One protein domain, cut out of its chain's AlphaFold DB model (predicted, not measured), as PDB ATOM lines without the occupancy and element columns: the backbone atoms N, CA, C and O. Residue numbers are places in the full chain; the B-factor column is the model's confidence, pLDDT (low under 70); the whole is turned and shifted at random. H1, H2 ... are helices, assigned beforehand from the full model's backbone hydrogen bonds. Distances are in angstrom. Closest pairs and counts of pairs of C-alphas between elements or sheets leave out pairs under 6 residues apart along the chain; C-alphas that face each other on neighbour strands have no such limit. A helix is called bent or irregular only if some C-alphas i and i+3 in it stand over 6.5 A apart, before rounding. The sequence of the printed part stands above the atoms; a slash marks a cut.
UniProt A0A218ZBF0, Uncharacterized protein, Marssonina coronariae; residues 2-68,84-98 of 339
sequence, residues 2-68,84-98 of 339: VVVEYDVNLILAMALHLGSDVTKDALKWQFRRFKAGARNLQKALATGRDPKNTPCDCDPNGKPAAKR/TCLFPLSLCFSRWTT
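AT A GLANCE: This is residues 2 to 68 and 84 to 98 of the 339 residues of an uncharacterized protein of Marssonina coronariae (UniProt A0A218ZBF0). One long helix, H2, forms the longest bar of a loose, flat arrangement; H1 meets it near H2's first end to make an open corner, and H3 stands near both without touching either. After H2 an unnamed stretch, residues 47 to 68, turns round and folds back along part of that helix. The printed part has 82 residues with three named helices, in the order H1, H2, H3, and no named strand; its class is all helix. The whole is loose, with a radius of gyration of the C-alphas of 14.9 A, and spans 42 by 36 by 19 A.

IN THESE COORDINATES: The printed part begins at Val 2, with its C-alpha at (-26.843, -49.904, 91.667). H1 is residues 6 to 18, 18.6 A from first to last C-alpha, and its C-alpha 6 stands at (-19.250, -52.674, 98.318). H2 is residues 24 to 46, the longest helix, 32.9 A from first to last C-alpha. H3 is residues 84 to 96, 19.6 A long between its first and last C-alphas, and ends with C-alpha 96 at (0.865, -65.384, 102.023). H3 is irregular: C-alphas 85 and 88 are 7.7 A apart, and its line is a rough one.

HOW THE PARTS SIT: H1 touches H2, with residues 11 to 15 of H1 and residues 24 to 28 of H2 alone. Their closest C-alphas, those of Ala 15 and Lys 24, are 5.6 A apart. They run opposite ways at a steep tilt of 63 degrees. The link of 5 residues between them is tight. H1 and H3 are close but not clearly touching, with 2 pairs of C-alphas within 8 A. Their closest C-alphas, those of Leu 18 and Trp 96, are 6.0 A apart. They run the same way at a steep tilt of 63 degrees. H2 and H3 are near each other, with 5 pairs of C-alphas within 10 A and no pair within 8 A. In H1 and H2 every O i to N i+4 pair is within hydrogen-bond range; in H3 this holds for 7 of 9 pairs.

THE WHOLE: The two C-alphas farthest apart, those of Thr 47 and Thr 98, are 43.5 A apart. Residues 69 to 83 are not printed, and C-alphas 68 and 84 are 11.2 A apart across this cut. The link from H2 to H3 runs across the cut. The mean pLDDT of the printed part is 77.1. Confidence is low, under 70, in residues 2 to 7, 67 to 68 and 84 to 98; H3 has a mean pLDDT of 44.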
ATOM      1  N   VAL A   2     -27.564 -50.202  90.423       34.31
ATOM      2  CA  VAL A   2     -26.843 -49.904  91.667       34.31
ATOM      3  C   VAL A   2     -25.404 -50.322  91.416       34.31
ATOM      4  O   VAL A   2     -25.107 -51.512  91.354       34.31
ATOM      5  N   VAL A   3     -24.534 -49.359  91.127       40.31
ATOM      6  CA  VAL A   3     -23.106 -49.643  91.011       40.31
ATOM      7  C   VAL A   3     -22.616 -49.919  92.427       40.31
ATOM      8  O   VAL A   3     -22.735 -49.086  93.317       40.31
ATOM      9  N   VAL A   4     -22.182 -51.154  92.631       47.97
ATOM     10  CA  VAL A   4     -21.851 -51.777  93.909       47.97
ATOM     11  C   VAL A   4     -20.659 -51.056  94.553       47.97
ATOM     12  O   VAL A   4     -19.507 -51.370  94.273       47.97
ATOM     13  N   GLU A   5     -20.909 -50.084  95.435       53.59
ATOM     14  CA  GLU A   5     -19.858 -49.452  96.260       53.59
ATOM     15  C   GLU A   5     -19.154 -50.461  97.193       53.59
ATOM     16  O   GLU A   5     -17.999 -50.263  97.576       53.59
ATOM     17  N   TYR A   6     -19.800 -51.595  97.489       57.81
ATOM     18  CA  TYR A   6     -19.250 -52.674  98.318       57.81
ATOM     19  C   TYR A   6     -17.988 -53.334  97.730       57.81
ATOM     20  O   TYR A   6     -17.157 -53.842  98.486       57.81
ATOM     21  N   ASP A   7     -17.778 -53.264  96.411       65.75
ATOM     22  CA  ASP A   7     -16.638 -53.911  95.746       65.75
ATOM     23  C   ASP A   7     -15.295 -53.285  96.143       65.75
ATOM     24  O   ASP A   7     -14.260 -53.953  96.210       65.75
ATOM     25  N   VAL A   8     -15.286 -51.982  96.423       72.38
ATOM     26  CA  VAL A   8     -14.047 -51.243  96.680       72.38
ATOM     27  C   VAL A   8     -13.491 -51.565  98.069       72.38
ATOM     28  O   VAL A   8     -12.268 -51.678  98.220       72.38
ATOM     29  N   ASN A   9     -14.382 -51.756  99.046       84.06
ATOM     30  CA  ASN A   9     -14.038 -52.064 100.433       84.06
ATOM     31  C   ASN A   9     -13.613 -53.523 100.602       84.06
ATOM     32  O   ASN A   9     -12.639 -53.786 101.303       84.06
ATOM     33  N   LEU A  10     -14.263 -54.463  99.905       86.38
ATOM     34  CA  LEU A  10     -13.885 -55.875  99.972       86.38
ATOM     35  C   LEU A  10     -12.495 -56.123  99.376       86.38
ATOM     36  O   LEU A  10     -11.666 -56.768 100.012       86.38
ATOM     37  N   ILE A  11     -12.194 -55.574  98.194       88.62
ATOM     38  CA  ILE A  11     -10.867 -55.753  97.581       88.62
ATOM     39  C   ILE A  11      -9.777 -55.120  98.452       88.62
ATOM     40  O   ILE A  11      -8.682 -55.669  98.561       88.62
ATOM     41  N   LEU A  12     -10.069 -53.985  99.093       90.06
ATOM     42  CA  LEU A  12      -9.139 -53.359 100.028       90.06
ATOM     43  C   LEU A  12      -8.929 -54.231 101.275       90.06
ATOM     44  O   LEU A  12      -7.789 -54.430 101.683       90.06
ATOM     45  N   ALA A  13      -9.995 -54.812 101.831       89.81
ATOM     46  CA  ALA A  13      -9.905 -55.745 102.951       89.81
ATOM     47  C   ALA A  13      -9.098 -57.004 102.587       89.81
ATOM     48  O   ALA A  13      -8.275 -57.451 103.384       89.81
ATOM     49  N   MET A  14      -9.277 -57.539 101.373       89.19
ATOM     50  CA  MET A  14      -8.484 -58.660 100.857       89.19
ATOM     51  C   MET A  14      -7.015 -58.276 100.664       89.19
ATOM     52  O   MET A  14      -6.146 -59.048 101.052       89.19
ATOM     53  N   ALA A  15      -6.724 -57.092 100.114       92.25
ATOM     54  CA  ALA A  15      -5.356 -56.591  99.970       92.25
ATOM     55  C   ALA A  15      -4.667 -56.460 101.338       92.25
ATOM     56  O   ALA A  15      -3.577 -56.988 101.530       92.25
ATOM     57  N   LEU A  16      -5.353 -55.868 102.324       88.94
ATOM     58  CA  LEU A  16      -4.867 -55.775 103.705       88.94
ATOM     59  C   LEU A  16      -4.596 -57.155 104.325       88.94
ATOM     60  O   LEU A  16      -3.620 -57.316 105.051       88.94
ATOM     61  N   HIS A  17      -5.426 -58.159 104.024       89.38
ATOM     62  CA  HIS A  17      -5.233 -59.525 104.522       89.38
ATOM     63  C   HIS A  17      -4.115 -60.288 103.806       89.38
ATOM     64  O   HIS A  17      -3.498 -61.160 104.417       89.38
ATOM     65  N   LEU A  18      -3.870 -60.008 102.523       87.56
ATOM     66  CA  LEU A  18      -2.859 -60.698 101.716       87.56
ATOM     67  C   LEU A  18      -1.436 -60.156 101.929       87.56
ATOM     68  O   LEU A  18      -0.476 -60.805 101.515       87.56
ATOM     69  N   GLY A  19      -1.307 -59.026 102.629       91.00
ATOM     70  CA  GLY A  19      -0.039 -58.386 102.972       91.00
ATOM     71  C   GLY A  19       0.308 -57.219 102.045       91.00
ATOM     72  O   GLY A  19      -0.339 -56.996 101.023       91.00
ATOM     73  N   SER A  20       1.358 -56.474 102.404       90.56
ATOM     74  CA  SER A  20       1.802 -55.266 101.686       90.56
ATOM     75  C   SER A  20       2.167 -55.510 100.218       90.56
ATOM     76  O   SER A  20       2.057 -54.598  99.403       90.56
ATOM     77  N   ASP A  21       2.559 -56.739  99.873       90.44
ATOM     78  CA  ASP A  21       2.967 -57.129  98.517       90.44
ATOM     79  C   ASP A  21       1.791 -57.211  97.528       90.44
ATOM     80  O   ASP A  21       1.994 -57.248  96.311       90.44
ATOM     81  N   VAL A  22       0.549 -57.266  98.022       93.38
ATOM     82  CA  VAL A  22      -0.641 -57.400  97.182       93.38
ATOM     83  C   VAL A  22      -1.396 -56.082  97.137       93.38
ATOM     84  O   VAL A  22      -2.146 -55.724  98.041       93.38
ATOM     85  N   THR A  23      -1.249 -55.366  96.025       93.81
ATOM     86  CA  THR A  23      -1.973 -54.113  95.818       93.81
ATOM     87  C   THR A  23      -3.428 -54.364  95.414       93.81
ATOM     88  O   THR A  23      -3.774 -55.333  94.728       93.81
ATOM     89  N   LYS A  24      -4.303 -53.428  95.794       93.25
ATOM     90  CA  LYS A  24      -5.720 -53.406  95.397       93.25
ATOM     91  C   LYS A  24      -5.899 -53.539  93.883       93.25
ATOM     92  O   LYS A  24      -6.811 -54.227  93.422       93.25
ATOM     93  N   ASP A  25      -5.032 -52.899  93.105       90.00
ATOM     94  CA  ASP A  25      -5.123 -52.908  91.648       90.00
ATOM     95  C   ASP A  25      -4.659 -54.233  91.040       90.00
ATOM     96  O   ASP A  25      -5.281 -54.703  90.086       90.00
ATOM     97  N   ALA A  26      -3.666 -54.900  91.639       91.06
ATOM     98  CA  ALA A  26      -3.294 -56.256  91.248       91.06
ATOM     99  C   ALA A  26      -4.465 -57.231  91.455       91.06
ATOM    100  O   ALA A  26      -4.799 -57.992  90.544       91.06
ATOM    101  N   LEU A  27      -5.157 -57.159  92.599       91.31
ATOM    102  CA  LEU A  27      -6.346 -57.983  92.853       91.31
ATOM    103  C   LEU A  27      -7.484 -57.671  91.884       91.31
ATOM    104  O   LEU A  27      -8.052 -58.592  91.298       91.31
ATOM    105  N   LYS A  28      -7.792 -56.389  91.651       90.81
ATOM    106  CA  LYS A  28      -8.781 -55.988  90.636       90.81
ATOM    107  C   LYS A  28      -8.453 -56.579  89.269       90.81
ATOM    108  O   LYS A  28      -9.350 -57.042  88.565       90.81
ATOM    109  N   TRP A  29      -7.180 -56.559  88.884       89.56
ATOM    110  CA  TRP A  29      -6.733 -57.083  87.601       89.56
ATOM    111  C   TRP A  29      -6.898 -58.606  87.507       89.56
ATOM    112  O   TRP A  29      -7.403 -59.102  86.500       89.56
ATOM    113  N   GLN A  30      -6.580 -59.341  88.577       89.56
ATOM    114  CA  GLN A  30      -6.826 -60.785  88.656       89.56
ATOM    115  C   GLN A  30      -8.324 -61.110  88.573       89.56
ATOM    116  O   GLN A  30      -8.736 -61.920  87.744       89.56
ATOM    117  N   PHE A  31      -9.171 -60.420  89.345       89.69
ATOM    118  CA  PHE A  31     -10.622 -60.629  89.296       89.69
ATOM    119  C   PHE A  31     -11.224 -60.320  87.924       89.69
ATOM    120  O   PHE A  31     -12.148 -61.009  87.491       89.69
ATOM    121  N   ARG A  32     -10.686 -59.333  87.199       89.62
ATOM    122  CA  ARG A  32     -11.090 -59.066  85.811       89.62
ATOM    123  C   ARG A  32     -10.807 -60.253  84.890       89.62
ATOM    124  O   ARG A  32     -11.683 -60.596  84.100       89.62
ATOM    125  N   ARG A  33      -9.646 -60.909  85.014       88.38
ATOM    126  CA  ARG A  33      -9.327 -62.120  84.233       88.38
ATOM    127  C   ARG A  33     -10.275 -63.269  84.555       88.38
ATOM    128  O   ARG A  33     -10.800 -63.885  83.632       88.38
ATOM    129  N   PHE A  34     -10.581 -63.492  85.834       87.69
ATOM    130  CA  PHE A  34     -11.552 -64.515  86.238       87.69
ATOM    131  C   PHE A  34     -12.949 -64.258  85.685       87.69
ATOM    132  O   PHE A  34     -13.533 -65.149  85.071       87.69
ATOM    133  N   LYS A  35     -13.467 -63.031  85.824       89.56
ATOM    134  CA  LYS A  35     -14.778 -62.659  85.269       89.56
ATOM    135  C   LYS A  35     -14.812 -62.833  83.746       89.56
ATOM    136  O   LYS A  35     -15.829 -63.252  83.197       89.56
ATOM    137  N   ALA A  36     -13.712 -62.540  83.055       88.88
ATOM    138  CA  ALA A  36     -13.601 -62.751  81.617       88.88
ATOM    139  C   ALA A  36     -13.610 -64.246  81.237       88.88
ATOM    140  O   ALA A  36     -14.359 -64.639  80.342       88.88
ATOM    141  N   GLY A  37     -12.858 -65.084  81.961       88.12
ATOM    142  CA  GLY A  37     -12.866 -66.540  81.792       88.12
ATOM    143  C   GLY A  37     -14.244 -67.159  82.051       88.12
ATOM    144  O   GLY A  37     -14.741 -67.922  81.223       88.12
ATOM    145  N   ALA A  38     -14.921 -66.754  83.131       90.25
ATOM    146  CA  ALA A  38     -16.271 -67.215  83.466       90.25
ATOM    147  C   ALA A  38     -17.288 -66.899  82.354       90.25
ATOM    148  O   ALA A  38     -18.069 -67.763  81.955       90.25
ATOM    149  N   ARG A  39     -17.231 -65.692  81.772       90.88
ATOM    150  CA  ARG A  39     -18.077 -65.318  80.623       90.88
ATOM    151  C   ARG A  39     -17.803 -66.179  79.390       90.88
ATOM    152  O   ARG A  39     -18.735 -66.490  78.653       90.88
ATOM    153  N   ASN A  40     -16.551 -66.561  79.147       88.88
ATOM    154  CA  ASN A  40     -16.209 -67.432  78.023       88.88
ATOM    155  C   ASN A  40     -16.741 -68.857  78.231       88.88
ATOM    156  O   ASN A  40     -17.297 -69.426  77.292       88.88
ATOM    157  N   LEU A  41     -16.679 -69.387  79.457       90.50
ATOM    158  CA  LEU A  41     -17.289 -70.675  79.806       90.50
ATOM    159  C   LEU A  41     -18.817 -70.646  79.656       90.50
ATOM    160  O   LEU A  41     -19.389 -71.556  79.061       90.50
ATOM    161  N   GLN A  42     -19.479 -69.577  80.110       92.56
ATOM    162  CA  GLN A  42     -20.926 -69.403  79.923       92.56
ATOM    163  C   GLN A  42     -21.315 -69.347  78.438       92.56
ATOM    164  O   GLN A  42     -22.288 -69.979  78.030       92.56
ATOM    165  N   LYS A  43     -20.540 -68.642  77.602       92.00
ATOM    166  CA  LYS A  43     -20.756 -68.610  76.145       92.00
ATOM    167  C   LYS A  43     -20.548 -69.977  75.492       92.00
ATOM    168  O   LYS A  43     -21.297 -70.337  74.587       92.00
ATOM    169  N   ALA A  44     -19.549 -70.743  75.928       92.75
ATOM    170  CA  ALA A  44     -19.334 -72.102  75.443       92.75
ATOM    171  C   ALA A  44     -20.532 -73.001  75.771       92.75
ATOM    172  O   ALA A  44     -21.077 -73.643  74.877       92.75
ATOM    173  N   LEU A  45     -21.017 -72.934  77.013       93.56
ATOM    174  CA  LEU A  45     -22.192 -73.680  77.455       93.56
ATOM    175  C   LEU A  45     -23.443 -73.297  76.651       93.56
ATOM    176  O   LEU A  45     -24.141 -74.173  76.149       93.56
ATOM    177  N   ALA A  46     -23.680 -71.998  76.436       94.75
ATOM    178  CA  ALA A  46     -24.800 -71.511  75.627       94.75
ATOM    179  C   ALA A  46     -24.716 -71.926  74.145       94.75
ATOM    180  O   ALA A  46     -25.739 -72.029  73.475       94.75
ATOM    181  N   THR A  47     -23.511 -72.178  73.623       96.31
ATOM    182  CA  THR A  47     -23.290 -72.643  72.241       96.31
ATOM    183  C   THR A  47     -23.229 -74.170  72.118       96.31
ATOM    184  O   THR A  47     -22.941 -74.678  71.036       96.31
ATOM    185  N   GLY A  48     -23.482 -74.914  73.203       95.94
ATOM    186  CA  GLY A  48     -23.395 -76.378  73.229       95.94
ATOM    187  C   GLY A  48     -21.964 -76.922  73.144       95.94
ATOM    188  O   GLY A  48     -21.773 -78.111  72.903       95.94
ATOM    189  N   ARG A  49     -20.943 -76.072  73.326       93.44
ATOM    190  CA  ARG A  49     -19.546 -76.509  73.420       93.44
ATOM    191  C   ARG A  49     -19.242 -76.962  74.840       93.44
ATOM    192  O   ARG A  49     -19.598 -76.290  75.804       93.44
ATOM    193  N   ASP A  50     -18.518 -78.072  74.953       92.31
ATOM    194  CA  ASP A  50     -18.037 -78.573  76.239       92.31
ATOM    195  C   ASP A  50     -17.131 -77.515  76.912       92.31
ATOM    196  O   ASP A  50     -16.116 -77.118  76.315       92.31
ATOM    197  N   PRO A  51     -17.462 -77.040  78.132       88.19
ATOM    198  CA  PRO A  51     -16.664 -76.055  78.858       88.19
ATOM    199  C   PRO A  51     -15.194 -76.456  79.013       88.19
ATOM    200  O   PRO A  51     -14.334 -75.576  79.028       88.19
ATOM    201  N   LYS A  52     -14.878 -77.761  79.034       90.25
ATOM    202  CA  LYS A  52     -13.494 -78.248  79.167       90.25
ATOM    203  C   LYS A  52     -12.584 -77.876  77.999       90.25
ATOM    204  O   LYS A  52     -11.371 -77.795  78.163       90.25
ATOM    205  N   ASN A  53     -13.171 -77.624  76.831       90.56
ATOM    206  CA  ASN A  53     -12.441 -77.261  75.618       90.56
ATOM    207  C   ASN A  53     -12.312 -75.740  75.448       90.56
ATOM    208  O   ASN A  53     -11.797 -75.267  74.433       90.56
ATOM    209  N   THR A  54     -12.807 -74.958  76.411       89.44
ATOM    210  CA  THR A  54     -12.808 -73.497  76.343       89.44
ATOM    211  C   THR A  54     -11.685 -72.942  77.216       89.44
ATOM    212  O   THR A  54     -11.605 -73.289  78.392       89.44
ATOM    213  N   PRO A  55     -10.807 -72.072  76.685       84.94
ATOM    214  CA  PRO A  55      -9.703 -71.527  77.464       84.94
ATOM    215  C   PRO A  55     -10.222 -70.693  78.648       84.94
ATOM    216  O   PRO A  55     -10.864 -69.661  78.443       84.94
ATOM    217  N   CYS A  56      -9.919 -71.130  79.879       82.19
ATOM    218  CA  CYS A  56     -10.184 -70.358  81.101       82.19
ATOM    219  C   CYS A  56      -9.276 -69.134  81.213       82.19
ATOM    220  O   CYS A  56      -9.687 -68.116  81.772       82.19
ATOM    221  N   ASP A  57      -8.058 -69.219  80.666       85.56
ATOM    222  CA  ASP A  57      -7.073 -68.156  80.803       85.56
ATOM    223  C   ASP A  57      -7.282 -67.059  79.755       85.56
ATOM    224  O   ASP A  57      -6.925 -67.183  78.578       85.56
ATOM    225  N   CYS A  58      -7.896 -65.972  80.202       86.44
ATOM    226  CA  CYS A  58      -8.179 -64.810  79.380       86.44
ATOM    227  C   CYS A  58      -7.422 -63.600  79.915       86.44
ATOM    228  O   CYS A  58      -7.171 -63.469  81.117       86.44
ATOM    229  N   ASP A  59      -7.076 -62.687  79.016       88.44
ATOM    230  CA  ASP A  59      -6.696 -61.343  79.415       88.44
ATOM    231  C   ASP A  59      -7.912 -60.620  80.051       88.44
ATOM    232  O   ASP A  59      -9.058 -61.074  79.941       88.44
ATOM    233  N   PRO A  60      -7.708 -59.480  80.730       83.62
ATOM    234  CA  PRO A  60      -8.806 -58.703  81.315       83.62
ATOM    235  C   PRO A  60      -9.860 -58.235  80.300       83.62
ATOM    236  O   PRO A  60     -10.950 -57.831  80.701       83.62
ATOM    237  N   ASN A  61      -9.536 -58.263  79.004       85.56
ATOM    238  CA  ASN A  61     -10.421 -57.874  77.911       85.56
ATOM    239  C   ASN A  61     -11.198 -59.075  77.336       85.56
ATOM    240  O   ASN A  61     -11.955 -58.909  76.381       85.56
ATOM    241  N   GLY A  62     -11.026 -60.279  77.896       82.88
ATOM    242  CA  GLY A  62     -11.678 -61.507  77.440       82.88
ATOM    243  C   GLY A  62     -11.088 -62.123  76.180       82.88
ATOM    244  O   GLY A  62     -11.661 -63.077  75.652       82.88
ATOM    245  N   LYS A  63      -9.944 -61.624  75.708       86.38
ATOM    246  CA  LYS A  63      -9.176 -62.289  74.662       86.38
ATOM    247  C   LYS A  63      -8.462 -63.486  75.291       86.38
ATOM    248  O   LYS A  63      -7.915 -63.347  76.388       86.38
ATOM    249  N   PRO A  64      -8.450 -64.655  74.630       81.06
ATOM    250  CA  PRO A  64      -7.655 -65.777  75.109       81.06
ATOM    251  C   PRO A  64      -6.211 -65.298  75.253       81.06
ATOM    252  O   PRO A  64      -5.683 -64.661  74.334       81.06
ATOM    253  N   ALA A  65      -5.598 -65.542  76.416       80.75
ATOM    254  CA  ALA A  65      -4.203 -65.187  76.618       80.75
ATOM    255  C   ALA A  65      -3.408 -65.831  75.478       80.75
ATOM    256  O   ALA A  65      -3.560 -67.031  75.228       80.75
ATOM    257  N   ALA A  66      -2.649 -65.023  74.726       72.44
ATOM    258  CA  ALA A  66      -1.871 -65.524  73.601       72.44
ATOM    259  C   ALA A  66      -1.099 -66.740  74.101       72.44
ATOM    260  O   ALA A  66      -0.347 -66.608  75.072       72.44
ATOM    261  N   LYS A  67      -1.360 -67.915  73.505       62.34
ATOM    262  CA  LYS A  67      -0.685 -69.154  73.884       62.34
ATOM    263  C   LYS A  67       0.796 -68.809  73.919       62.34
ATOM    264  O   LYS A  67       1.374 -68.507  72.873       62.34
ATOM    265  N   ARG A  68       1.403 -68.777  75.114       49.34
ATOM    266  CA  ARG A  68       2.862 -68.811  75.193       49.34
ATOM    267  C   ARG A  68       3.213 -70.026  74.355       49.34
ATOM    268  O   ARG A  68       2.658 -71.092  74.612       49.34
ATOM    269  N   THR A  84      -2.667 -74.529  84.595       45.47
ATOM    270  CA  THR A  84      -2.003 -73.246  84.295       45.47
ATOM    271  C   THR A  84      -2.782 -72.013  84.784       45.47
ATOM    272  O   THR A  84      -2.160 -71.014  85.142       45.47
ATOM    273  N   CYS A  85      -4.118 -72.094  84.891       44.38
ATOM    274  CA  CYS A  85      -4.986 -70.996  85.356       44.38
ATOM    275  C   CYS A  85      -4.787 -70.667  86.864       44.38
ATOM    276  O   CYS A  85      -5.125 -69.568  87.302       44.38
ATOM    277  N   LEU A  86      -4.198 -71.575  87.662       47.56
ATOM    278  CA  LEU A  86      -4.052 -71.438  89.126       47.56
ATOM    279  C   LEU A  86      -2.635 -71.059  89.609       47.56
ATOM    280  O   LEU A  86      -2.463 -70.714  90.779       47.56
ATOM    281  N   PHE A  87      -1.616 -71.082  88.741       44.22
ATOM    282  CA  PHE A  87      -0.211 -70.863  89.137       44.22
ATOM    283  C   PHE A  87       0.119 -69.472  89.716       44.22
ATOM    284  O   PHE A  87       0.878 -69.417  90.685       44.22
ATOM    285  N   PRO A  88      -0.407 -68.340  89.199       49.75
ATOM    286  CA  PRO A  88      -0.044 -67.023  89.731       49.75
ATOM    287  C   PRO A  88      -0.587 -66.810  91.147       49.75
ATOM    288  O   PRO A  88       0.099 -66.267  92.009       49.75
ATOM    289  N   LEU A  89      -1.805 -67.295  91.407       46.88
ATOM    290  CA  LEU A  89      -2.421 -67.212  92.726       46.88
ATOM    291  C   LEU A  89      -1.858 -68.241  93.692       46.88
ATOM    292  O   LEU A  89      -1.686 -67.893  94.852       46.88
ATOM    293  N   SER A  90      -1.512 -69.455  93.248       47.78
ATOM    294  CA  SER A  90      -0.884 -70.437  94.138       47.78
ATOM    295  C   SER A  90       0.487 -69.965  94.625       47.78
ATOM    296  O   SER A  90       0.802 -70.183  95.793       47.78
ATOM    297  N   LEU A  91       1.268 -69.245  93.803       43.53
ATOM    298  CA  LEU A  91       2.533 -68.634  94.232       43.53
ATOM    299  C   LEU A  91       2.313 -67.475  95.218       43.53
ATOM    300  O   LEU A  91       2.977 -67.429  96.254       43.53
ATOM    301  N   CYS A  92       1.363 -66.575  94.939       42.06
ATOM    302  CA  CYS A  92       1.016 -65.478  95.849       42.06
ATOM    303  C   CYS A  92       0.441 -65.992  97.185       42.06
ATOM    304  O   CYS A  92       0.836 -65.508  98.242       42.06
ATOM    305  N   PHE A  93      -0.402 -67.033  97.170       43.81
ATOM    306  CA  PHE A  93      -0.939 -67.668  98.384       43.81
ATOM    307  C   PHE A  93       0.109 -68.505  99.137       43.81
ATOM    308  O   PHE A  93       0.119 -68.538 100.369       43.81
ATOM    309  N   SER A  94       1.033 -69.158  98.428       43.28
ATOM    310  CA  SER A  94       2.149 -69.876  99.063       43.28
ATOM    311  C   SER A  94       3.070 -68.917  99.824       43.28
ATOM    312  O   SER A  94       3.587 -69.271 100.884       43.28
ATOM    313  N   ARG A  95       3.235 -67.683  99.328       38.56
ATOM    314  CA  ARG A  95       3.967 -66.612 100.020       38.56
ATOM    315  C   ARG A  95       3.143 -66.016 101.178       38.56
ATOM    316  O   ARG A  95       3.690 -65.857 102.266       38.56
ATOM    317  N   TRP A  96       1.828 -65.842 101.001       38.88
ATOM    318  CA  TRP A  96       0.865 -65.384 102.023       38.88
ATOM    319  C   TRP A  96       0.836 -66.245 103.296       38.88
ATOM    320  O   TRP A  96       0.933 -65.712 104.397       38.88
ATOM    321  N   THR A  97       0.822 -67.579 103.183       45.41
ATOM    322  CA  THR A  97       0.859 -68.477 104.367       45.41
ATOM    323  C   THR A  97       2.171 -68.410 105.164       45.41
ATOM    324  O   THR A  97       2.311 -69.061 106.198       45.41
ATOM    325  N   THR A  98       3.155 -67.648 104.685       47.38
ATOM    326  CA  THR A  98       4.450 -67.450 105.347       47.38
ATOM    327  C   THR A  98       4.502 -66.115 106.119       47.38
ATOM    328  O   THR A  98       5.373 -65.955 106.969       47.38
TER     329      THR A  98